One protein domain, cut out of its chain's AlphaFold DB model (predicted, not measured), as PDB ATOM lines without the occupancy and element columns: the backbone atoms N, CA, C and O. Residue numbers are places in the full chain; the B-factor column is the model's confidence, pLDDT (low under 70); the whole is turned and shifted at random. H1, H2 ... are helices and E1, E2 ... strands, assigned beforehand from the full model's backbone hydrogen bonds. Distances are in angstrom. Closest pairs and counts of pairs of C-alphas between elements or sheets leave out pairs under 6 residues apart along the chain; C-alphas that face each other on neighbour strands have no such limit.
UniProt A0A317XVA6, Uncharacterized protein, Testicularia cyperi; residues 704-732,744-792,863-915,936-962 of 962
ATOM      1  N   TYR A 704     -30.497  10.334  89.250       97.44
ATOM      2  CA  TYR A 704     -30.423   9.221  88.294       97.44
ATOM      3  C   TYR A 704     -30.111   9.666  86.867       97.44
ATOM      4  O   TYR A 704     -29.373   8.988  86.163       97.44
ATOM      5  N   SER A 705     -30.619  10.818  86.428       96.25
ATOM      6  CA  SER A 705     -30.295  11.337  85.096       96.25
ATOM      7  C   SER A 705     -28.810  11.680  84.929       96.25
ATOM      8  O   SER A 705     -28.313  11.664  83.809       96.25
ATOM      9  N   ARG A 706     -28.110  11.978  86.032       95.06
ATOM     10  CA  ARG A 706     -26.689  12.353  86.043       95.06
ATOM     11  C   ARG A 706     -25.780  11.177  86.373       95.06
ATOM     12  O   ARG A 706     -24.855  10.888  85.629       95.06
ATOM     13  N   PHE A 707     -26.068  10.501  87.479       95.19
ATOM     14  CA  PHE A 707     -25.218   9.468  88.070       95.19
ATOM     15  C   PHE A 707     -25.736   8.047  87.830       95.19
ATOM     16  O   PHE A 707     -25.068   7.087  88.204       95.19
ATOM     17  N   GLY A 708     -26.918   7.892  87.220       95.56
ATOM     18  CA  GLY A 708     -27.490   6.585  86.909       95.56
ATOM     19  C   GLY A 708     -26.552   5.775  86.026       95.56
ATOM     20  O   GLY A 708     -26.154   6.233  84.948       95.56
ATOM     21  N   ARG A 709     -26.205   4.574  86.496       93.12
ATOM     22  CA  ARG A 709     -25.407   3.620  85.730       93.12
ATOM     23  C   ARG A 709     -26.339   2.797  84.833       93.12
ATOM     24  O   ARG A 709     -27.324   2.256  85.347       93.12
ATOM     25  N   PRO A 710     -26.056   2.702  83.524       94.25
ATOM     26  CA  PRO A 710     -26.847   1.868  82.635       94.25
ATOM     27  C   PRO A 710     -26.759   0.407  83.086       94.25
ATOM     28  O   PRO A 710     -25.729  -0.052  83.581       94.25
ATOM     29  N   SER A 711     -27.868  -0.308  82.962       94.62
ATOM     30  CA  SER A 711     -27.964  -1.740  83.244       94.62
ATOM     31  C   SER A 711     -28.490  -2.454  82.007       94.62
ATOM     32  O   SER A 711     -29.291  -1.887  81.267       94.62
ATOM     33  N   GLU A 712     -28.055  -3.689  81.795       95.56
ATOM     34  CA  GLU A 712     -28.506  -4.529  80.692       95.56
ATOM     35  C   GLU A 712     -29.732  -5.348  81.111       95.56
ATOM     36  O   GLU A 712     -29.826  -5.852  82.238       95.56
ATOM     37  N   LEU A 713     -30.708  -5.439  80.212       95.88
ATOM     38  CA  LEU A 713     -31.953  -6.157  80.444       95.88
ATOM     39  C   LEU A 713     -31.738  -7.657  80.205       95.88
ATOM     40  O   LEU A 713     -31.538  -8.081  79.075       95.88
ATOM     41  N   VAL A 714     -31.829  -8.466  81.264       96.81
ATOM     42  CA  VAL A 714     -31.674  -9.932  81.174       96.81
ATOM     43  C   VAL A 714     -32.998 -10.604  80.821       96.81
ATOM     44  O   VAL A 714     -33.047 -11.537  80.025       96.81
ATOM     45  N   HIS A 715     -34.086 -10.150  81.444       96.75
ATOM     46  CA  HIS A 715     -35.424 -10.678  81.204       96.75
ATOM     47  C   HIS A 715     -36.442  -9.548  81.273       96.75
ATOM     48  O   HIS A 715     -36.551  -8.860  82.292       96.75
ATOM     49  N   TYR A 716     -37.191  -9.378  80.189       96.38
ATOM     50  CA  TYR A 716     -38.298  -8.440  80.105       96.38
ATOM     51  C   TYR A 716     -39.605  -9.117  80.529       96.38
ATOM     52  O   TYR A 716     -40.030 -10.077  79.890       96.38
ATOM     53  N   ASP A 717     -40.245  -8.606  81.584       96.25
ATOM     54  CA  ASP A 717     -41.611  -8.988  81.951       96.25
ATOM     55  C   ASP A 717     -42.597  -8.010  81.294       96.25
ATOM     56  O   ASP A 717     -42.683  -6.838  81.665       96.25
ATOM     57  N   GLU A 718     -43.326  -8.488  80.286       93.81
ATOM     58  CA  GLU A 718     -44.295  -7.682  79.538       93.81
ATOM     59  C   GLU A 718     -45.547  -7.340  80.364       93.81
ATOM     60  O   GLU A 718     -46.182  -6.312  80.124       93.81
ATOM     61  N   GLN A 719     -45.913  -8.175  81.345       94.44
ATOM     62  CA  GLN A 719     -47.110  -7.956  82.162       94.44
ATOM     63  C   GLN A 719     -46.859  -6.919  83.250       94.44
ATOM     64  O   GLN A 719     -47.726  -6.088  83.530       94.44
ATOM     65  N   ASP A 720     -45.676  -6.967  83.856       92.50
ATOM     66  CA  ASP A 720     -45.247  -5.993  84.842       92.50
ATOM     67  C   ASP A 720     -43.795  -5.575  84.576       92.50
ATOM     68  O   ASP A 720     -42.859  -6.189  85.099       92.50
ATOM     69  N   PRO A 721     -43.572  -4.478  83.830       92.00
ATOM     70  CA  PRO A 721     -42.222  -4.023  83.500       92.00
ATOM     71  C   PRO A 721     -41.411  -3.659  84.755       92.00
ATOM     72  O   PRO A 721     -40.178  -3.589  84.713       92.00
ATOM     73  N   THR A 722     -42.056  -3.455  85.912       91.25
ATOM     74  CA  THR A 722     -41.333  -3.220  87.166       91.25
ATOM     75  C   THR A 722     -40.630  -4.484  87.681       91.25
ATOM     76  O   THR A 722     -39.605  -4.355  88.357       91.25
ATOM     77  N   ASN A 723     -41.055  -5.681  87.258       93.38
ATOM     78  CA  ASN A 723     -40.476  -6.976  87.640       93.38
ATOM     79  C   ASN A 723     -39.348  -7.474  86.720       93.38
ATOM     80  O   ASN A 723     -38.678  -8.442  87.075       93.38
ATOM     81  N   SER A 724     -39.065  -6.803  85.596       94.62
ATOM     82  CA  SER A 724     -37.978  -7.188  84.677       94.62
ATOM     83  C   SER A 724     -36.629  -7.351  85.393       94.62
ATOM     84  O   SER A 724     -36.287  -6.543  86.258       94.62
ATOM     85  N   THR A 725     -35.815  -8.349  85.062       95.69
ATOM     86  CA  THR A 725     -34.515  -8.542  85.730       95.69
ATOM     87  C   THR A 725     -33.392  -7.870  84.957       95.69
ATOM     88  O   THR A 725     -33.347  -7.943  83.730       95.69
ATOM     89  N   TRP A 726     -32.468  -7.249  85.686       96.19
ATOM     90  CA  TRP A 726     -31.377  -6.460  85.122       96.19
ATOM     91  C   TRP A 726     -30.040  -6.969  85.637       96.19
ATOM     92  O   TRP A 726     -29.913  -7.270  86.826       96.19
ATOM     93  N   GLN A 727     -29.053  -7.017  84.753       94.88
ATOM     94  CA  GLN A 727     -27.658  -7.231  85.099       94.88
ATOM     95  C   GLN A 727     -26.937  -5.895  84.980       94.88
ATOM     96  O   GLN A 727     -27.214  -5.085  84.094       94.88
ATOM     97  N   ARG A 728     -26.039  -5.617  85.923       90.19
ATOM     98  CA  ARG A 728     -25.178  -4.445  85.800       90.19
ATOM     99  C   ARG A 728     -24.288  -4.679  84.587       90.19
ATOM    100  O   ARG A 728     -23.665  -5.731  84.520       90.19
ATOM    101  N   LEU A 729     -24.238  -3.713  83.675       89.25
ATOM    102  CA  LEU A 729     -23.255  -3.742  82.605       89.25
ATOM    103  C   LEU A 729     -21.885  -3.615  83.282       89.25
ATOM    104  O   LEU A 729     -21.534  -2.546  83.793       89.25
ATOM    105  N   GLU A 730     -21.189  -4.740  83.420       85.81
ATOM    106  CA  GLU A 730     -19.783  -4.750  83.795       85.81
ATOM    107  C   GLU A 730     -19.072  -4.126  82.598       85.81
ATOM    108  O   GLU A 730     -19.103  -4.657  81.491       85.81
ATOM    109  N   PHE A 731     -18.549  -2.913  82.776       74.56
ATOM    110  CA  PHE A 731     -17.570  -2.419  81.826       74.56
ATOM    111  C   PHE A 731     -16.395  -3.370  81.999       74.56
ATOM    112  O   PHE A 731     -15.812  -3.380  83.079       74.56
ATOM    113  N   ASP A 732     -16.142  -4.232  81.014       64.12
ATOM    114  CA  ASP A 732     -14.986  -5.125  81.019       64.12
ATOM    115  C   ASP A 732     -13.728  -4.249  81.147       64.12
ATOM    116  O   ASP A 732     -13.230  -3.672  80.183       64.12
ATOM    117  N   THR A 744      -8.685   5.019  75.427       70.12
ATOM    118  CA  THR A 744      -9.407   4.128  76.358       70.12
ATOM    119  C   THR A 744      -8.754   4.119  77.739       70.12
ATOM    120  O   THR A 744      -9.471   4.205  78.738       70.12
ATOM    121  N   ASP A 745      -7.421   4.163  77.802       71.06
ATOM    122  CA  ASP A 745      -6.658   4.229  79.057       71.06
ATOM    123  C   ASP A 745      -6.985   5.491  79.870       71.06
ATOM    124  O   ASP A 745      -7.141   5.434  81.089       71.06
ATOM    125  N   ALA A 746      -7.179   6.635  79.204       77.25
ATOM    126  CA  ALA A 746      -7.549   7.884  79.873       77.25
ATOM    127  C   ALA A 746      -8.953   7.826  80.509       77.25
ATOM    128  O   ALA A 746      -9.170   8.388  81.584       77.25
ATOM    129  N   LYS A 747      -9.910   7.135  79.872       76.38
ATOM    130  CA  LYS A 747     -11.263   6.946  80.425       76.38
ATOM    131  C   LYS A 747     -11.272   5.936  81.568       76.38
ATOM    132  O   LYS A 747     -11.947   6.179  82.563       76.38
ATOM    133  N   ALA A 748     -10.523   4.843  81.440       72.31
ATOM    134  CA  ALA A 748     -10.390   3.846  82.496       72.31
ATOM    135  C   ALA A 748      -9.737   4.450  83.750       72.31
ATOM    136  O   ALA A 748     -10.268   4.293  84.847       72.31
ATOM    137  N   HIS A 749      -8.664   5.234  83.585       78.06
ATOM    138  CA  HIS A 749      -8.038   5.949  84.698       78.06
ATOM    139  C   HIS A 749      -8.980   6.954  85.368       78.06
ATOM    140  O   HIS A 749      -9.034   6.985  86.592       78.06
ATOM    141  N   ALA A 750      -9.771   7.714  84.603       75.50
ATOM    142  CA  ALA A 750     -10.744   8.645  85.179       75.50
ATOM    143  C   ALA A 750     -11.854   7.932  85.979       75.50
ATOM    144  O   ALA A 750     -12.305   8.442  87.002       75.50
ATOM    145  N   ILE A 751     -12.289   6.747  85.535       75.19
ATOM    146  CA  ILE A 751     -13.288   5.933  86.246       75.19
ATOM    147  C   ILE A 751     -12.690   5.321  87.520       75.19
ATOM    148  O   ILE A 751     -13.356   5.314  88.555       75.19
ATOM    149  N   ALA A 752     -11.449   4.830  87.455       78.69
ATOM    150  CA  ALA A 752     -10.739   4.279  88.607       78.69
ATOM    151  C   ALA A 752     -10.475   5.353  89.676       78.69
ATOM    152  O   ALA A 752     -10.751   5.122  90.850       78.69
ATOM    153  N   GLU A 753     -10.044   6.549  89.268       81.25
ATOM    154  CA  GLU A 753      -9.855   7.693  90.168       81.25
ATOM    155  C   GLU A 753     -11.182   8.105  90.835       81.25
ATOM    156  O   GLU A 753     -11.236   8.325  92.041       81.25
ATOM    157  N   GLU A 754     -12.299   8.092  90.095       76.50
ATOM    158  CA  GLU A 754     -13.630   8.375  90.656       76.50
ATOM    159  C   GLU A 754     -14.132   7.288  91.636       76.50
ATOM    160  O   GLU A 754     -15.005   7.554  92.467       76.50
ATOM    161  N   LEU A 755     -13.613   6.060  91.539       75.38
ATOM    162  CA  LEU A 755     -13.935   4.941  92.432       75.38
ATOM    163  C   LEU A 755     -13.121   4.954  93.732       75.38
ATOM    164  O   LEU A 755     -13.622   4.445  94.733       75.38
ATOM    165  N   GLU A 756     -11.911   5.517  93.721       82.81
ATOM    166  CA  GLU A 756     -11.060   5.628  94.916       82.81
ATOM    167  C   GLU A 756     -11.557   6.700  95.901       82.81
ATOM    168  O   GLU A 756     -11.323   6.589  97.106       82.81
ATOM    169  N   ASP A 757     -12.316   7.691  95.425       81.88
ATOM    170  CA  ASP A 757     -12.981   8.664  96.289       81.88
ATOM    171  C   ASP A 757     -14.035   7.989  97.189       81.88
ATOM    172  O   ASP A 757     -14.859   7.201  96.725       81.88
ATOM    173  N   GLU A 758     -14.139   8.391  98.466       82.31
ATOM    174  CA  GLU A 758     -15.204   7.931  99.393       82.31
ATOM    175  C   GLU A 758     -16.627   8.116  98.813       82.31
ATOM    176  O   GLU A 758     -17.586   7.427  99.172       82.31
ATOM    177  N   HIS A 759     -16.766   9.049  97.872       83.06
ATOM    178  CA  HIS A 759     -18.000   9.347  97.154       83.06
ATOM    179  C   HIS A 759     -18.280   8.373  95.995       83.06
ATOM    180  O   HIS A 759     -19.439   8.233  95.588       83.06
ATOM    181  N   GLY A 760     -17.268   7.673  95.479       86.50
ATOM    182  CA  GLY A 760     -17.370   6.670  94.419       86.50
ATOM    183  C   GLY A 760     -18.282   5.503  94.800       86.50
ATOM    184  O   GLY A 760     -19.141   5.094  94.008       86.50
ATOM    185  N   GLU A 761     -18.203   5.038  96.052       89.50
ATOM    186  CA  GLU A 761     -19.113   4.015  96.584       89.50
ATOM    187  C   GLU A 761     -20.570   4.492  96.585       89.50
ATOM    188  O   GLU A 761     -21.474   3.752  96.188       89.50
ATOM    189  N   GLN A 762     -20.817   5.748  96.974       91.19
ATOM    190  CA  GLN A 762     -22.167   6.313  96.958       91.19
ATOM    191  C   GLN A 762     -22.696   6.469  95.528       91.19
ATOM    192  O   GLN A 762     -23.867   6.183  95.264       91.19
ATOM    193  N   LYS A 763     -21.823   6.843  94.584       90.25
ATOM    194  CA  LYS A 763     -22.150   6.906  93.155       90.25
ATOM    195  C   LYS A 763     -22.447   5.522  92.564       90.25
ATOM    196  O   LYS A 763     -23.237   5.399  91.629       90.25
ATOM    197  N   ALA A 764     -21.854   4.458  93.100       90.69
ATOM    198  CA  ALA A 764     -22.131   3.088  92.669       90.69
ATOM    199  C   ALA A 764     -23.546   2.608  93.033       90.69
ATOM    200  O   ALA A 764     -24.026   1.652  92.426       90.69
ATOM    201  N   LEU A 765     -24.228   3.271  93.974       94.88
ATOM    202  CA  LEU A 765     -25.585   2.913  94.393       94.88
ATOM    203  C   LEU A 765     -26.685   3.426  93.453       94.88
ATOM    204  O   LEU A 765     -27.821   2.980  93.589       94.88
ATOM    205  N   TRP A 766     -26.387   4.301  92.483       95.75
ATOM    206  CA  TRP A 766     -27.350   4.752  91.463       95.75
ATOM    207  C   TRP A 766     -27.601   3.666  90.404       95.75
ATOM    208  O   TRP A 766     -27.279   3.814  89.223       95.75
ATOM    209  N   THR A 767     -28.168   2.550  90.852       95.69
ATOM    210  CA  THR A 767     -28.420   1.343  90.058       95.69
ATOM    211  C   THR A 767     -29.870   1.265  89.585       95.69
ATOM    212  O   THR A 767     -30.757   1.944  90.105       95.69
ATOM    213  N   MET A 768     -30.145   0.377  88.628       96.19
ATOM    214  CA  MET A 768     -31.515   0.090  88.202       96.19
ATOM    215  C   MET A 768     -32.391  -0.463  89.341       96.19
ATOM    216  O   MET A 768     -33.573  -0.129  89.429       96.19
ATOM    217  N   SER A 769     -31.838  -1.279  90.246       95.38
ATOM    218  CA  SER A 769     -32.613  -1.863  91.355       95.38
ATOM    219  C   SER A 769     -33.160  -0.782  92.284       95.38
ATOM    220  O   SER A 769     -34.356  -0.735  92.564       95.38
ATOM    221  N   THR A 770     -32.296   0.138  92.711       95.88
ATOM    222  CA  THR A 770     -32.691   1.261  93.569       95.88
ATOM    223  C   THR A 770     -33.590   2.248  92.821       95.88
ATOM    224  O   THR A 770     -34.491   2.837  93.419       95.88
ATOM    225  N   PHE A 771     -33.396   2.415  91.504       96.88
ATOM    226  CA  PHE A 771     -34.275   3.240  90.676       96.88
ATOM    227  C   PHE A 771     -35.708   2.716  90.711       96.88
ATOM    228  O   PHE A 771     -36.633   3.492  90.948       96.88
ATOM    229  N   LYS A 772     -35.898   1.406  90.524       95.56
ATOM    230  CA  LYS A 772     -37.220   0.770  90.549       95.56
ATOM    231  C   LYS A 772     -37.945   0.988  91.867       95.56
ATOM    232  O   LYS A 772     -39.121   1.331  91.852       95.56
ATOM    233  N   GLU A 773     -37.254   0.843  92.993       95.31
ATOM    234  CA  GLU A 773     -37.842   1.064  94.317       95.31
ATOM    235  C   GLU A 773     -38.349   2.504  94.475       95.31
ATOM    236  O   GLU A 773     -39.507   2.727  94.842       95.31
ATOM    237  N   ILE A 774     -37.517   3.488  94.114       96.88
ATOM    238  CA  ILE A 774     -37.894   4.908  94.140       96.88
ATOM    239  C   ILE A 774     -39.022   5.200  93.147       96.88
ATOM    240  O   ILE A 774     -39.928   5.972  93.457       96.88
ATOM    241  N   PHE A 775     -39.004   4.576  91.971       96.44
ATOM    242  CA  PHE A 775     -40.025   4.762  90.949       96.44
ATOM    243  C   PHE A 775     -41.377   4.173  91.371       96.44
ATOM    244  O   PHE A 775     -42.405   4.827  91.219       96.44
ATOM    245  N   VAL A 776     -41.399   2.988  91.985       95.25
ATOM    246  CA  VAL A 776     -42.622   2.389  92.540       95.25
ATOM    247  C   VAL A 776     -43.166   3.239  93.689       95.25
ATOM    248  O   VAL A 776     -44.372   3.496  93.746       95.25
ATOM    249  N   ALA A 777     -42.298   3.738  94.575       94.44
ATOM    250  CA  ALA A 777     -42.695   4.689  95.614       94.44
ATOM    251  C   ALA A 777     -43.281   5.973  95.000       94.44
ATOM    252  O   ALA A 777     -44.341   6.439  95.427       94.44
ATOM    253  N   PHE A 778     -42.651   6.494  93.942       95.38
ATOM    254  CA  PHE A 778     -43.161   7.621  93.172       95.38
ATOM    255  C   PHE A 778     -44.529   7.318  92.569       95.38
ATOM    256  O   PHE A 778     -45.400   8.173  92.660       95.38
ATOM    257  N   LEU A 779     -44.776   6.135  92.002       93.69
ATOM    258  CA  LEU A 779     -46.076   5.775  91.429       93.69
ATOM    259  C   LEU A 779     -47.175   5.649  92.491       93.69
ATOM    260  O   LEU A 779     -48.301   6.091  92.257       93.69
ATOM    261  N   ARG A 780     -46.844   5.147  93.682       92.19
ATOM    262  CA  ARG A 780     -47.787   5.017  94.807       92.19
ATOM    263  C   ARG A 780     -48.055   6.325  95.545       92.19
ATOM    264  O   ARG A 780     -49.074   6.435  96.218       92.19
ATOM    265  N   PHE A 781     -47.175   7.315  95.411       90.31
ATOM    266  CA  PHE A 781     -47.335   8.613  96.059       90.31
ATOM    267  C   PHE A 781     -48.658   9.293  95.664       90.31
ATOM    268  O   PHE A 781     -48.914   9.532  94.479       90.31
ATOM    269  N   GLN A 782     -49.466   9.646  96.661       87.62
ATOM    270  CA  GLN A 782     -50.661  10.474  96.516       87.62
ATOM    271  C   GLN A 782     -50.505  11.709  97.412       87.62
ATOM    272  O   GLN A 782     -50.121  11.549  98.570       87.62
ATOM    273  N   PRO A 783     -50.758  12.930  96.908       83.00
ATOM    274  CA  PRO A 783     -50.695  14.128  97.735       83.00
ATOM    275  C   PRO A 783     -51.788  14.095  98.813       83.00
ATOM    276  O   PRO A 783     -52.934  13.751  98.522       83.00
ATOM    277  N   ASP A 784     -51.447  14.485 100.045       80.44
ATOM    278  CA  ASP A 784     -52.403  14.606 101.152       80.44
ATOM    279  C   ASP A 784     -53.470  15.672 100.845       80.44
ATOM    280  O   ASP A 784     -53.272  16.876 101.040       80.44
ATOM    281  N   GLU A 785     -54.632  15.237 100.358       78.75
ATOM    282  CA  GLU A 785     -55.743  16.137 100.053       78.75
ATOM    283  C   GLU A 785     -56.299  16.825 101.309       78.75
ATOM    284  O   GLU A 785     -56.844  17.928 101.221       78.75
ATOM    285  N   SER A 786     -56.155  16.217 102.492       77.38
ATOM    286  CA  SER A 786     -56.703  16.768 103.738       77.38
ATOM    287  C   SER A 786     -56.036  18.092 104.116       77.38
ATOM    288  O   SER A 786     -56.681  19.003 104.642       77.38
ATOM    289  N   GLU A 787     -54.750  18.228 103.803       72.12
ATOM    290  CA  GLU A 787     -53.964  19.430 104.058       72.12
ATOM    291  C   GLU A 787     -54.402  20.579 103.141       72.12
ATOM    292  O   GLU A 787     -54.532  21.725 103.578       72.12
ATOM    293  N   ILE A 788     -54.764  20.252 101.897       70.06
ATOM    294  CA  ILE A 788     -55.347  21.192 100.932       70.06
ATOM    295  C   ILE A 788     -56.649  21.776 101.490       70.06
ATOM    296  O   ILE A 788     -56.871  22.991 101.436       70.06
ATOM    297  N   TRP A 789     -57.506  20.921 102.048       74.12
ATOM    298  CA  TRP A 789     -58.788  21.339 102.609       74.12
ATOM    299  C   TRP A 789     -58.634  22.135 103.902       74.12
ATOM    300  O   TRP A 789     -59.306  23.154 104.055       74.12
ATOM    301  N   ARG A 790     -57.710  21.751 104.790       73.94
ATOM    302  CA  ARG A 790     -57.385  22.538 105.992       73.94
ATOM    303  C   ARG A 790     -56.849  23.921 105.629       73.94
ATOM    304  O   ARG A 790     -57.315  24.926 106.166       73.94
ATOM    305  N   ALA A 791     -55.943  23.998 104.656       67.50
ATOM    306  CA  ALA A 791     -55.418  25.271 104.173       67.50
ATOM    307  C   ALA A 791     -56.506  26.153 103.535       67.50
ATOM    308  O   ALA A 791     -56.414  27.378 103.617       67.50
ATOM    309  N   ALA A 792     -57.531  25.562 102.914       70.19
ATOM    310  CA  ALA A 792     -58.661  26.288 102.334       70.19
ATOM    311  C   ALA A 792     -59.725  26.698 103.374       70.19
ATOM    312  O   ALA A 792     -60.298  27.782 103.257       70.19
ATOM    313  N   LEU A 863     -60.273  31.406  97.016       56.84
ATOM    314  CA  LEU A 863     -58.984  31.196  97.675       56.84
ATOM    315  C   LEU A 863     -58.104  32.453  97.600       56.84
ATOM    316  O   LEU A 863     -58.021  33.118  96.559       56.84
ATOM    317  N   ASN A 864     -57.361  32.755  98.663       63.03
ATOM    318  CA  ASN A 864     -56.348  33.811  98.640       63.03
ATOM    319  C   ASN A 864     -55.132  33.405  97.770       63.03
ATOM    320  O   ASN A 864     -54.982  32.255  97.363       63.03
ATOM    321  N   ILE A 865     -54.237  34.346  97.441       53.56
ATOM    322  CA  ILE A 865     -53.107  34.081  96.523       53.56
ATOM    323  C   ILE A 865     -52.140  33.018  97.077       53.56
ATOM    324  O   ILE A 865     -51.589  32.247  96.292       53.56
ATOM    325  N   ARG A 866     -51.926  32.962  98.400       51.62
ATOM    326  CA  ARG A 866     -51.051  31.967  99.047       51.62
ATOM    327  C   ARG A 866     -51.680  30.578  98.967       51.62
ATOM    328  O   ARG A 866     -51.019  29.661  98.501       51.62
ATOM    329  N   GLN A 867     -52.964  30.465  99.300       61.34
ATOM    330  CA  GLN A 867     -53.763  29.249  99.156       61.34
ATOM    331  C   GLN A 867     -53.795  28.785  97.705       61.34
ATOM    332  O   GLN A 867     -53.556  27.619  97.456       61.34
ATOM    333  N   ARG A 868     -53.989  29.674  96.722       59.03
ATOM    334  CA  ARG A 868     -53.909  29.285  95.305       59.03
ATOM    335  C   ARG A 868     -52.519  28.813  94.910       59.03
ATOM    336  O   ARG A 868     -52.427  27.921  94.085       59.03
ATOM    337  N   ARG A 869     -51.436  29.397  95.430       62.72
ATOM    338  CA  ARG A 869     -50.076  28.908  95.137       62.72
ATOM    339  C   ARG A 869     -49.837  27.537  95.742       62.72
ATOM    340  O   ARG A 869     -49.430  26.665  94.999       62.72
ATOM    341  N   LEU A 870     -50.189  27.349  97.008       61.72
ATOM    342  CA  LEU A 870     -50.062  26.079  97.718       61.72
ATOM    343  C   LEU A 870     -50.945  24.994  97.086       61.72
ATOM    344  O   LEU A 870     -50.482  23.906  96.785       61.72
ATOM    345  N   LEU A 871     -52.190  25.329  96.749       63.44
ATOM    346  CA  LEU A 871     -53.118  24.454  96.038       63.44
ATOM    347  C   LEU A 871     -52.638  24.149  94.614       63.44
ATOM    348  O   LEU A 871     -52.803  23.032  94.152       63.44
ATOM    349  N   ASN A 872     -52.012  25.104  93.923       64.19
ATOM    350  CA  ASN A 872     -51.377  24.840  92.633       64.19
ATOM    351  C   ASN A 872     -50.091  24.020  92.777       64.19
ATOM    352  O   ASN A 872     -49.817  23.219  91.903       64.19
ATOM    353  N   GLU A 873     -49.294  24.202  93.824       65.44
ATOM    354  CA  GLU A 873     -48.092  23.404  94.090       65.44
ATOM    355  C   GLU A 873     -48.460  21.956  94.430       65.44
ATOM    356  O   GLU A 873     -47.824  21.043  93.914       65.44
ATOM    357  N   LEU A 874     -49.538  21.747  95.192       62.56
ATOM    358  CA  LEU A 874     -50.041  20.424  95.570       62.56
ATOM    359  C   LEU A 874     -50.820  19.720  94.446       62.56
ATOM    360  O   LEU A 874     -50.795  18.497  94.370       62.56
ATOM    361  N   ARG A 875     -51.499  20.467  93.561       63.06
ATOM    362  CA  ARG A 875     -52.291  19.909  92.441       63.06
ATOM    363  C   ARG A 875     -51.550  19.822  91.114       63.06
ATOM    364  O   ARG A 875     -52.123  19.344  90.137       63.06
ATOM    365  N   ARG A 876     -50.331  20.350  91.022       65.94
ATOM    366  CA  ARG A 876     -49.616  20.369  89.749       65.94
ATOM    367  C   ARG A 876     -49.248  18.951  89.362       65.94
ATOM    368  O   ARG A 876     -48.422  18.320  90.018       65.94
ATOM    369  N   SER A 877     -49.811  18.515  88.237       78.38
ATOM    370  CA  SER A 877     -49.143  17.537  87.393       78.38
ATOM    371  C   SER A 877     -47.664  17.934  87.282       78.38
ATOM    372  O   SER A 877     -47.339  19.134  87.312       78.38
ATOM    373  N   PRO A 878     -46.743  16.964  87.200       88.38
ATOM    374  CA  PRO A 878     -45.341  17.291  87.055       88.38
ATOM    375  C   PRO A 878     -45.182  18.237  85.870       88.38
ATOM    376  O   PRO A 878     -45.735  18.019  84.792       88.38
ATOM    377  N   SER A 879     -44.462  19.336  86.084       89.75
ATOM    378  CA  SER A 879     -44.166  20.274  85.007       89.75
ATOM    379  C   SER A 879     -43.467  19.545  83.859       89.75
ATOM    380  O   SER A 879     -42.755  18.569  84.096       89.75
ATOM    381  N   ALA A 880     -43.575  20.053  82.628       90.00
ATOM    382  CA  ALA A 880     -42.872  19.472  81.477       90.00
ATOM    383  C   ALA A 880     -41.366  19.264  81.744       90.00
ATOM    384  O   ALA A 880     -40.786  18.271  81.320       90.00
ATOM    385  N   LYS A 881     -40.745  20.155  82.535       90.69
ATOM    386  CA  LYS A 881     -39.360  19.998  82.988       90.69
ATOM    387  C   LYS A 881     -39.177  18.794  83.919       90.69
ATOM    388  O   LYS A 881     -38.195  18.088  83.764       90.69
ATOM    389  N   GLN A 882     -40.066  18.571  84.884       93.38
ATOM    390  CA  GLN A 882     -40.000  17.403  85.779       93.38
ATOM    391  C   GLN A 882     -40.237  16.103  85.005       93.38
ATOM    392  O   GLN A 882     -39.474  15.158  85.161       93.38
ATOM    393  N   LEU A 883     -41.227  16.087  84.107       94.12
ATOM    394  CA  LEU A 883     -41.481  14.968  83.196       94.12
ATOM    395  C   LEU A 883     -40.260  14.633  82.333       94.12
ATOM    396  O   LEU A 883     -39.939  13.462  82.156       94.12
ATOM    397  N   PHE A 884     -39.548  15.656  81.851       94.62
ATOM    398  CA  PHE A 884     -38.285  15.477  81.142       94.62
ATOM    399  C   PHE A 884     -37.247  14.750  81.999       94.62
ATOM    400  O   PHE A 884     -36.718  13.743  81.549       94.62
ATOM    401  N   TRP A 885     -37.012  15.177  83.244       95.69
ATOM    402  CA  TRP A 885     -36.045  14.495  84.117       95.69
ATOM    403  C   TRP A 885     -36.460  13.071  84.478       95.69
ATOM    404  O   TRP A 885     -35.591  12.211  84.566       95.69
ATOM    405  N   ILE A 886     -37.760  12.804  84.633       96.69
ATOM    406  CA  ILE A 886     -38.270  11.443  84.842       96.69
ATOM    407  C   ILE A 886     -37.925  10.564  83.633       96.69
ATOM    408  O   ILE A 886     -37.320   9.509  83.804       96.69
ATOM    409  N   LEU A 887     -38.243  11.008  82.412       96.88
ATOM    410  CA  LEU A 887     -37.961  10.242  81.194       96.88
ATOM    411  C   LEU A 887     -36.456  10.071  80.949       96.88
ATOM    412  O   LEU A 887     -36.012   8.987  80.583       96.88
ATOM    413  N   THR A 888     -35.655  11.112  81.186       96.62
ATOM    414  CA  THR A 888     -34.192  11.029  81.087       96.62
ATOM    415  C   THR A 888     -33.619  10.054  82.108       96.62
ATOM    416  O   THR A 888     -32.727   9.288  81.766       96.62
ATOM    417  N   ALA A 889     -34.134  10.042  83.342       97.38
ATOM    418  CA  ALA A 889     -33.709   9.085  84.355       97.38
ATOM    419  C   ALA A 889     -34.014   7.646  83.925       97.38
ATOM    420  O   ALA A 889     -33.097   6.834  83.941       97.38
ATOM    421  N   ILE A 890     -35.250   7.370  83.474       97.50
ATOM    422  CA  ILE A 890     -35.677   6.061  82.938       97.50
ATOM    423  C   ILE A 890     -34.693   5.591  81.863       97.50
ATOM    424  O   ILE A 890     -34.123   4.513  81.988       97.50
ATOM    425  N   ARG A 891     -34.451   6.434  80.855       96.75
ATOM    426  CA  ARG A 891     -33.542   6.159  79.734       96.75
ATOM    427  C   ARG A 891     -32.105   5.890  80.175       96.75
ATOM    428  O   ARG A 891     -31.464   4.957  79.699       96.75
ATOM    429  N   ARG A 892     -31.598   6.710  81.098       95.62
ATOM    430  CA  ARG A 892     -30.218   6.617  81.580       95.62
ATOM    431  C   ARG A 892     -29.965   5.301  82.307       95.62
ATOM    432  O   ARG A 892     -28.950   4.665  82.047       95.62
ATOM    433  N   VAL A 893     -30.874   4.888  83.194       96.50
ATOM    434  CA  VAL A 893     -30.702   3.636  83.945       96.50
ATOM    435  C   VAL A 893     -30.943   2.400  83.077       96.50
ATOM    436  O   VAL A 893     -30.283   1.388  83.291       96.50
ATOM    437  N   SER A 894     -31.840   2.474  82.087       96.06
ATOM    438  CA  SER A 894     -32.170   1.352  81.195       96.06
ATOM    439  C   SER A 894     -31.193   1.148  80.043       96.06
ATOM    440  O   SER A 894     -31.380   0.221  79.263       96.06
ATOM    441  N   GLY A 895     -30.202   2.031  79.877       94.75
ATOM    442  CA  GLY A 895     -29.326   1.995  78.703       94.75
ATOM    443  C   GLY A 895     -30.084   2.232  77.391       94.75
ATOM    444  O   GLY A 895     -29.723   1.673  76.360       94.75
ATOM    445  N   ASP A 896     -31.149   3.042  77.421       95.25
ATOM    446  CA  ASP A 896     -32.046   3.274  76.283       95.25
ATOM    447  C   ASP A 896     -32.744   2.004  75.748       95.25
ATOM    448  O   ASP A 896     -33.050   1.934  74.553       95.25
ATOM    449  N   GLU A 897     -33.029   1.009  76.597       96.88
ATOM    450  CA  GLU A 897     -33.865  -0.133  76.201       96.88
ATOM    451  C   GLU A 897     -35.307   0.354  75.934       96.88
ATOM    452  O   GLU A 897     -35.940   0.937  76.829       96.88
ATOM    453  N   PRO A 898     -35.823   0.225  74.697       96.94
ATOM    454  CA  PRO A 898     -37.013   0.955  74.289       96.94
ATOM    455  C   PRO A 898     -38.316   0.368  74.841       96.94
ATOM    456  O   PRO A 898     -39.227   1.146  75.131       96.94
ATOM    457  N   ASN A 899     -38.429  -0.955  75.022       96.50
ATOM    458  CA  ASN A 899     -39.676  -1.580  75.478       96.50
ATOM    459  C   ASN A 899     -40.001  -1.185  76.914       96.50
ATOM    460  O   ASN A 899     -41.069  -0.643  77.199       96.50
ATOM    461  N   TRP A 900     -39.041  -1.376  77.808       96.62
ATOM    462  CA  TRP A 900     -39.126  -1.022  79.207       96.62
ATOM    463  C   TRP A 900     -39.229   0.484  79.398       96.62
ATOM    464  O   TRP A 900     -40.076   0.938  80.165       96.62
ATOM    465  N   SER A 901     -38.431   1.284  78.680       97.31
ATOM    466  CA  SER A 901     -38.486   2.744  78.834       97.31
ATOM    467  C   SER A 901     -39.860   3.306  78.456       97.31
ATOM    468  O   SER A 901     -40.390   4.155  79.176       97.31
ATOM    469  N   LEU A 902     -40.467   2.807  77.370       97.00
ATOM    470  CA  LEU A 902     -41.832   3.166  76.980       97.00
ATOM    471  C   LEU A 902     -42.863   2.649  77.986       97.00
ATOM    472  O   LEU A 902     -43.748   3.406  78.373       97.00
ATOM    473  N   ALA A 903     -42.738   1.405  78.452       96.56
ATOM    474  CA  ALA A 903     -43.667   0.827  79.418       96.56
ATOM    475  C   ALA A 903     -43.677   1.610  80.745       96.56
ATOM    476  O   ALA A 903     -44.737   1.994  81.241       96.56
ATOM    477  N   MET A 904     -42.498   1.944  81.276       96.75
ATOM    478  CA  MET A 904     -42.357   2.777  82.473       96.75
ATOM    479  C   MET A 904     -42.890   4.189  82.239       96.75
ATOM    480  O   MET A 904     -43.570   4.750  83.098       96.75
ATOM    481  N   TRP A 905     -42.629   4.771  81.067       96.81
ATOM    482  CA  TRP A 905     -43.172   6.075  80.706       96.81
ATOM    483  C   TRP A 905     -44.702   6.077  80.656       96.81
ATOM    484  O   TRP A 905     -45.325   6.987  81.207       96.81
ATOM    485  N   TYR A 906     -45.325   5.052  80.074       95.50
ATOM    486  CA  TYR A 906     -46.781   4.934  80.057       95.50
ATOM    487  C   TYR A 906     -47.358   4.787  81.466       95.50
ATOM    488  O   TYR A 906     -48.373   5.415  81.738       95.50
ATOM    489  N   GLN A 907     -46.682   4.124  82.412       95.19
ATOM    490  CA  GLN A 907     -47.118   4.132  83.818       95.19
ATOM    491  C   GLN A 907     -47.123   5.543  84.433       95.19
ATOM    492  O   GLN A 907     -48.016   5.880  85.214       95.19
ATOM    493  N   VAL A 908     -46.157   6.400  84.071       94.50
ATOM    494  CA  VAL A 908     -46.162   7.819  84.478       94.50
ATOM    495  C   VAL A 908     -47.352   8.544  83.854       94.50
ATOM    496  O   VAL A 908     -48.064   9.261  84.557       94.50
ATOM    497  N   VAL A 909     -47.581   8.357  82.551       92.94
ATOM    498  CA  VAL A 909     -48.715   8.961  81.838       92.94
ATOM    499  C   VAL A 909     -50.031   8.515  82.470       92.94
ATOM    500  O   VAL A 909     -50.829   9.370  82.838       92.94
ATOM    501  N   ASP A 910     -50.223   7.216  82.687       91.44
ATOM    502  CA  ASP A 910     -51.429   6.629  83.269       91.44
ATOM    503  C   ASP A 910     -51.685   7.147  84.677       91.44
ATOM    504  O   ASP A 910     -52.814   7.530  84.990       91.44
ATOM    505  N   LYS A 911     -50.647   7.252  85.514       89.81
ATOM    506  CA  LYS A 911     -50.767   7.833  86.854       89.81
ATOM    507  C   LYS A 911     -51.380   9.238  86.827       89.81
ATOM    508  O   LYS A 911     -52.211   9.560  87.679       89.81
ATOM    509  N   PHE A 912     -50.975  10.085  85.879       87.75
ATOM    510  CA  PHE A 912     -51.468  11.464  85.802       87.75
ATOM    511  C   PHE A 912     -52.727  11.609  84.926       87.75
ATOM    512  O   PHE A 912     -53.551  12.481  85.201       87.75
ATOM    513  N   ALA A 913     -52.941  10.728  83.944       83.69
ATOM    514  CA  ALA A 913     -54.085  10.740  83.030       83.69
ATOM    515  C   ALA A 913     -55.346  10.067  83.606       83.69
ATOM    516  O   ALA A 913     -56.455  10.568  83.405       83.69
ATOM    517  N   SER A 914     -55.200   8.979  84.376       69.19
ATOM    518  CA  SER A 914     -56.319   8.128  84.845       69.19
ATOM    519  C   SER A 914     -57.282   8.819  85.808       69.19
ATOM    520  O   SER A 914     -58.371   8.326  86.092       69.19
ATOM    521  N   SER A 915     -56.922  10.000  86.296       60.75
ATOM    522  CA  SER A 915     -57.750  10.742  87.236       60.75
ATOM    523  C   SER A 915     -59.016  11.363  86.606       60.75
ATOM    524  O   SER A 915     -59.870  11.882  87.323       60.75
ATOM    525  N   ASP A 936     -54.120  19.787  83.667       66.06
ATOM    526  CA  ASP A 936     -53.024  20.339  82.842       66.06
ATOM    527  C   ASP A 936     -51.822  19.418  82.537       66.06
ATOM    528  O   ASP A 936     -50.721  19.907  82.278       66.06
ATOM    529  N   PHE A 937     -51.992  18.090  82.494       72.00
ATOM    530  CA  PHE A 937     -50.964  17.224  81.894       72.00
ATOM    531  C   PHE A 937     -50.834  17.527  80.390       72.00
ATOM    532  O   PHE A 937     -51.758  17.287  79.610       72.00
ATOM    533  N   ARG A 938     -49.699  18.100  79.977       77.25
ATOM    534  CA  ARG A 938     -49.353  18.338  78.571       77.25
ATOM    535  C   ARG A 938     -47.924  17.891  78.322       77.25
ATOM    536  O   ARG A 938     -47.006  18.354  79.000       77.25
ATOM    537  N   LEU A 939     -47.757  17.025  77.330       82.69
ATOM    538  CA  LEU A 939     -46.447  16.704  76.789       82.69
ATOM    539  C   LEU A 939     -45.931  17.926  76.026       82.69
ATOM    540  O   LEU A 939     -46.665  18.567  75.278       82.69
ATOM    541  N   ASP A 940     -44.682  18.298  76.282       89.19
ATOM    542  CA  ASP A 940     -43.984  19.288  75.468       89.19
ATOM    543  C   ASP A 940     -43.427  18.595  74.215       89.19
ATOM    544  O   ASP A 940     -43.074  17.414  74.266       89.19
ATOM    545  N   ASN A 941     -43.251  19.335  73.120       92.00
ATOM    546  CA  ASN A 941     -42.725  18.833  71.845       92.00
ATOM    547  C   ASN A 941     -41.372  18.113  72.007       92.00
ATOM    548  O   ASN A 941     -40.979  17.312  71.161       92.00
ATOM    549  N   ARG A 942     -40.606  18.439  73.061       91.06
ATOM    550  CA  ARG A 942     -39.344  17.760  73.395       91.06
ATOM    551  C   ARG A 942     -39.580  16.334  73.894       91.06
ATOM    552  O   ARG A 942     -38.868  15.433  73.471       91.06
ATOM    553  N   LEU A 943     -40.556  16.140  74.778       93.44
ATOM    554  CA  LEU A 943     -40.913  14.822  75.308       93.44
ATOM    555  C   LEU A 943     -41.489  13.939  74.204       93.44
ATOM    556  O   LEU A 943     -41.075  12.794  74.081       93.44
ATOM    557  N   GLU A 944     -42.361  14.501  73.364       94.25
ATOM    558  CA  GLU A 944     -42.945  13.788  72.222       94.25
ATOM    559  C   GLU A 944     -41.866  13.240  71.283       94.25
ATOM    560  O   GLU A 944     -41.912  12.070  70.925       94.25
ATOM    561  N   ARG A 945     -40.832  14.032  70.969       95.31
ATOM    562  CA  ARG A 945     -39.707  13.564  70.142       95.31
ATOM    563  C   ARG A 945     -38.905  12.436  70.784       95.31
ATOM    564  O   ARG A 945     -38.418  11.567  70.068       95.31
ATOM    565  N   ILE A 946     -38.723  12.461  72.106       95.81
ATOM    566  CA  ILE A 946     -38.001  11.391  72.811       95.81
ATOM    567  C   ILE A 946     -38.826  10.103  72.785       95.81
ATOM    568  O   ILE A 946     -38.277   9.039  72.522       95.81
ATOM    569  N   VAL A 947     -40.137  10.200  73.011       96.38
ATOM    570  CA  VAL A 947     -41.053   9.055  72.927       96.38
ATOM    571  C   VAL A 947     -41.088   8.497  71.502       96.38
ATOM    572  O   VAL A 947     -40.895   7.301  71.322       96.38
ATOM    573  N   GLU A 948     -41.206   9.354  70.484       96.44
ATOM    574  CA  GLU A 948     -41.175   8.954  69.069       96.44
ATOM    575  C   GLU A 948     -39.847   8.271  68.696       96.44
ATOM    576  O   GLU A 948     -39.827   7.304  67.936       96.44
ATOM    577  N   TYR A 949     -38.723   8.749  69.239       96.94
ATOM    578  CA  TYR A 949     -37.423   8.103  69.061       96.94
ATOM    579  C   TYR A 949     -37.397   6.693  69.666       96.94
ATOM    580  O   TYR A 949     -36.973   5.758  68.988       96.94
ATOM    581  N   LEU A 950     -37.883   6.522  70.901       97.19
ATOM    582  CA  LEU A 950     -37.953   5.210  71.552       97.19
ATOM    583  C   LEU A 950     -38.894   4.254  70.802       97.19
ATOM    584  O   LEU A 950     -38.569   3.083  70.637       97.19
ATOM    585  N   GLU A 951     -40.021   4.747  70.285       97.12
ATOM    586  CA  GLU A 951     -40.951   3.954  69.470       97.12
ATOM    587  C   GLU A 951     -40.323   3.496  68.148       97.12
ATOM    588  O   GLU A 951     -40.483   2.337  67.765       97.12
ATOM    589  N   LYS A 952     -39.574   4.373  67.467       97.62
ATOM    590  CA  LYS A 952     -38.823   4.007  66.256       97.62
ATOM    591  C   LYS A 952     -37.730   2.993  66.561       97.62
ATOM    592  O   LYS A 952     -37.591   2.030  65.815       97.62
ATOM    593  N   LYS A 953     -36.987   3.178  67.656       97.00
ATOM    594  CA  LYS A 953     -35.959   2.225  68.091       97.00
ATOM    595  C   LYS A 953     -36.574   0.848  68.365       97.00
ATOM    596  O   LYS A 953     -36.112  -0.130  67.798       97.00
ATOM    597  N   ARG A 954     -37.705   0.795  69.081       96.88
ATOM    598  CA  ARG A 954     -38.480  -0.442  69.293       96.88
ATOM    599  C   ARG A 954     -38.855  -1.143  67.983       96.88
ATOM    600  O   ARG A 954     -38.791  -2.362  67.900       96.88
ATOM    601  N   GLN A 955     -39.280  -0.389  66.966       97.38
ATOM    602  CA  GLN A 955     -39.629  -0.955  65.656       97.38
ATOM    603  C   GLN A 955     -38.412  -1.537  64.931       97.38
ATOM    604  O   GLN A 955     -38.541  -2.570  64.279       97.38
ATOM    605  N   VAL A 956     -37.251  -0.886  65.044       97.06
ATOM    606  CA  VAL A 956     -35.996  -1.374  64.461       97.06
ATOM    607  C   VAL A 956     -35.550  -2.660  65.152       97.06
ATOM    608  O   VAL A 956     -35.279  -3.634  64.454       97.06
ATOM    609  N   ASP A 957     -35.563  -2.701  66.485       94.81
ATOM    610  CA  ASP A 957     -35.154  -3.883  67.256       94.81
ATOM    611  C   ASP A 957     -36.072  -5.083  66.944       94.81
ATOM    612  O   ASP A 957     -35.596  -6.157  66.590       94.81
ATOM    613  N   HIS A 958     -37.396  -4.873  66.891       94.69
ATOM    614  CA  HIS A 958     -38.338  -5.913  66.449       94.69
ATOM    615  C   HIS A 958     -38.117  -6.389  65.008       94.69
ATOM    616  O   HIS A 958     -38.428  -7.535  64.698       94.69
ATOM    617  N   SER A 959     -37.634  -5.520  64.115       96.06
ATOM    618  CA  SER A 959     -37.324  -5.902  62.731       96.06
ATOM    619  C   SER A 959     -35.984  -6.621  62.580       96.06
ATOM    620  O   SER A 959     -35.762  -7.238  61.546       96.06
ATOM    621  N   ALA A 960     -35.094  -6.512  63.569       94.88
ATOM    622  CA  ALA A 960     -33.820  -7.224  63.596       94.88
ATOM    623  C   ALA A 960     -33.966  -8.639  64.181       94.88
ATOM    624  O   ALA A 960     -33.242  -9.540  63.763       94.88
ATOM    625  N   ASP A 961     -34.910  -8.828  65.108       89.94
ATOM    626  CA  ASP A 961     -35.225 -10.131  65.710       89.94
ATOM    627  C   ASP A 961     -36.113 -11.025  64.820       89.94
ATOM    628  O   ASP A 961     -36.127 -12.247  64.997       89.94
ATOM    629  N   ALA A 962     -36.882 -10.422  63.905       84.81
ATOM    630  CA  ALA A 962     -37.789 -11.100  62.970       84.81
ATOM    631  C   ALA A 962     -37.084 -11.502  61.669       84.81
ATOM    632  O   ALA A 962     -37.334 -12.642  61.205       84.81
TER     633      ALA A 962
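Overview. This is residues 704 to 732, 744 to 792, 863 to 915 and 936 to 962 of the 962 residues of an uncharacterized protein of Testicularia cyperi (UniProt A0A317XVA6). Four helices, H4, H7, H8 and H9, make a loose bundle in the middle of the model, and a small hairpin of strands, E1 and E2, lies at one end of it, near the first residues of H4 and the last of H7. Beyond the bundle's other end H5 and H6 run side by side as an arm, while H2 and H3 form a corner on the hairpin's side, and the short H1 packs on H7. The printed part has 158 residues, with nine named helices and two named strands in the order H1 E1 E2 H2 H3 H4 H5 H6 H7 H8 H9; the sheet, E1 - E2, is antiparallel and the class is mostly helix. The whole is loose, with a radius of gyration of the C-alphas of 19.0 A, and spans 61 by 47 by 28 A.

Arrangement. Start at the sheet, where E1, residues 711 to 715, and E2, residues 725 to 728, form an antiparallel hairpin at 147 degrees. Look there for N 712 and O 727 at 2.8 A, and N 727 and O 712 at 2.9 A, within hydrogen-bond range. Next find H7, residues 880 to 894, whose Ser 894 has its C-alpha 5.6 A from that of Ser 711, the closest pair with E1. H7 is the hub, touching four helices. H1, residues 704 to 707, touches it, the closest C-alphas being those of Ser 705 and Ala 889, 4.2 A apart. H7 and H8, residues 898 to 915, form a helical hairpin; they touch, closest at the C-alphas of Ile 890 and Ser 901, 6.0 A, and run opposite ways at a shallow tilt of 33 degrees, only just short of steep. H9, residues 941 to 961, touches H8 with its residues 947 to 954 alone, at a steep tilt of 43 degrees, opposite ways; the C-alphas of Pro 898 and Leu 950 are closest, 5.1 A apart. H4, residues 768 to 780, and H7 touch only at their ends, and only just, with 3 pairs of C-alphas within 8 A; Met 768 and Val 893 are closest, their C-alphas 5.6 A apart. H4, H7, H8 and H9 are an up-and-down bundle, each helix running against the one before it in the chain. Farther out, H5, residues 785 to 792, touches H6, residues 865 to 875, at a shallow tilt of 8 degrees, opposite ways, with the C-alphas of Ile 788 and Leu 871 closest at 6.3 A. H2, residues 744 to 756, is close to but not clearly touching H3, residues 758 to 764; their closest C-alphas, of Glu 754 and Gly 760, are 5.6 A apart. Every O i to N i+4 pair is within hydrogen-bond range in H2, H4, H5, H6, H7 and H9; H3 has 2 of 3, H8 has 13 of 14, and H1 is too short for such a pair.

Along the chain. Find C-alpha 704 at (-30.423, 9.221, 88.294), where H1 begins. E1 is 11.8 A long, H2 18.7 A and H4 18.2 A. H7 runs 21.0 A from C-alpha 880 at (-42.872, 19.472, 81.477). H8 covers 26.3 A, with a kink of 26 degrees near residue 909. H9, the longest helix, runs 30.5 A to C-alpha 961 at (-35.225, -10.131, 65.710).

Size, cuts and confidence. The two C-alphas farthest apart, those of Asp 745 and Leu 863, are 61.7 A from each other. Three cuts leave out residues 733 to 743, 793 to 862 and 916 to 935, with C-alpha gaps of 11.8 A, 6.8 A and 11.6 A. Of the links that are printed whole, none is long. The mean pLDDT of the printed part is 87.1; look for values under 70 at residues 732, 791, 863 to 876, 914 to 915 and 936.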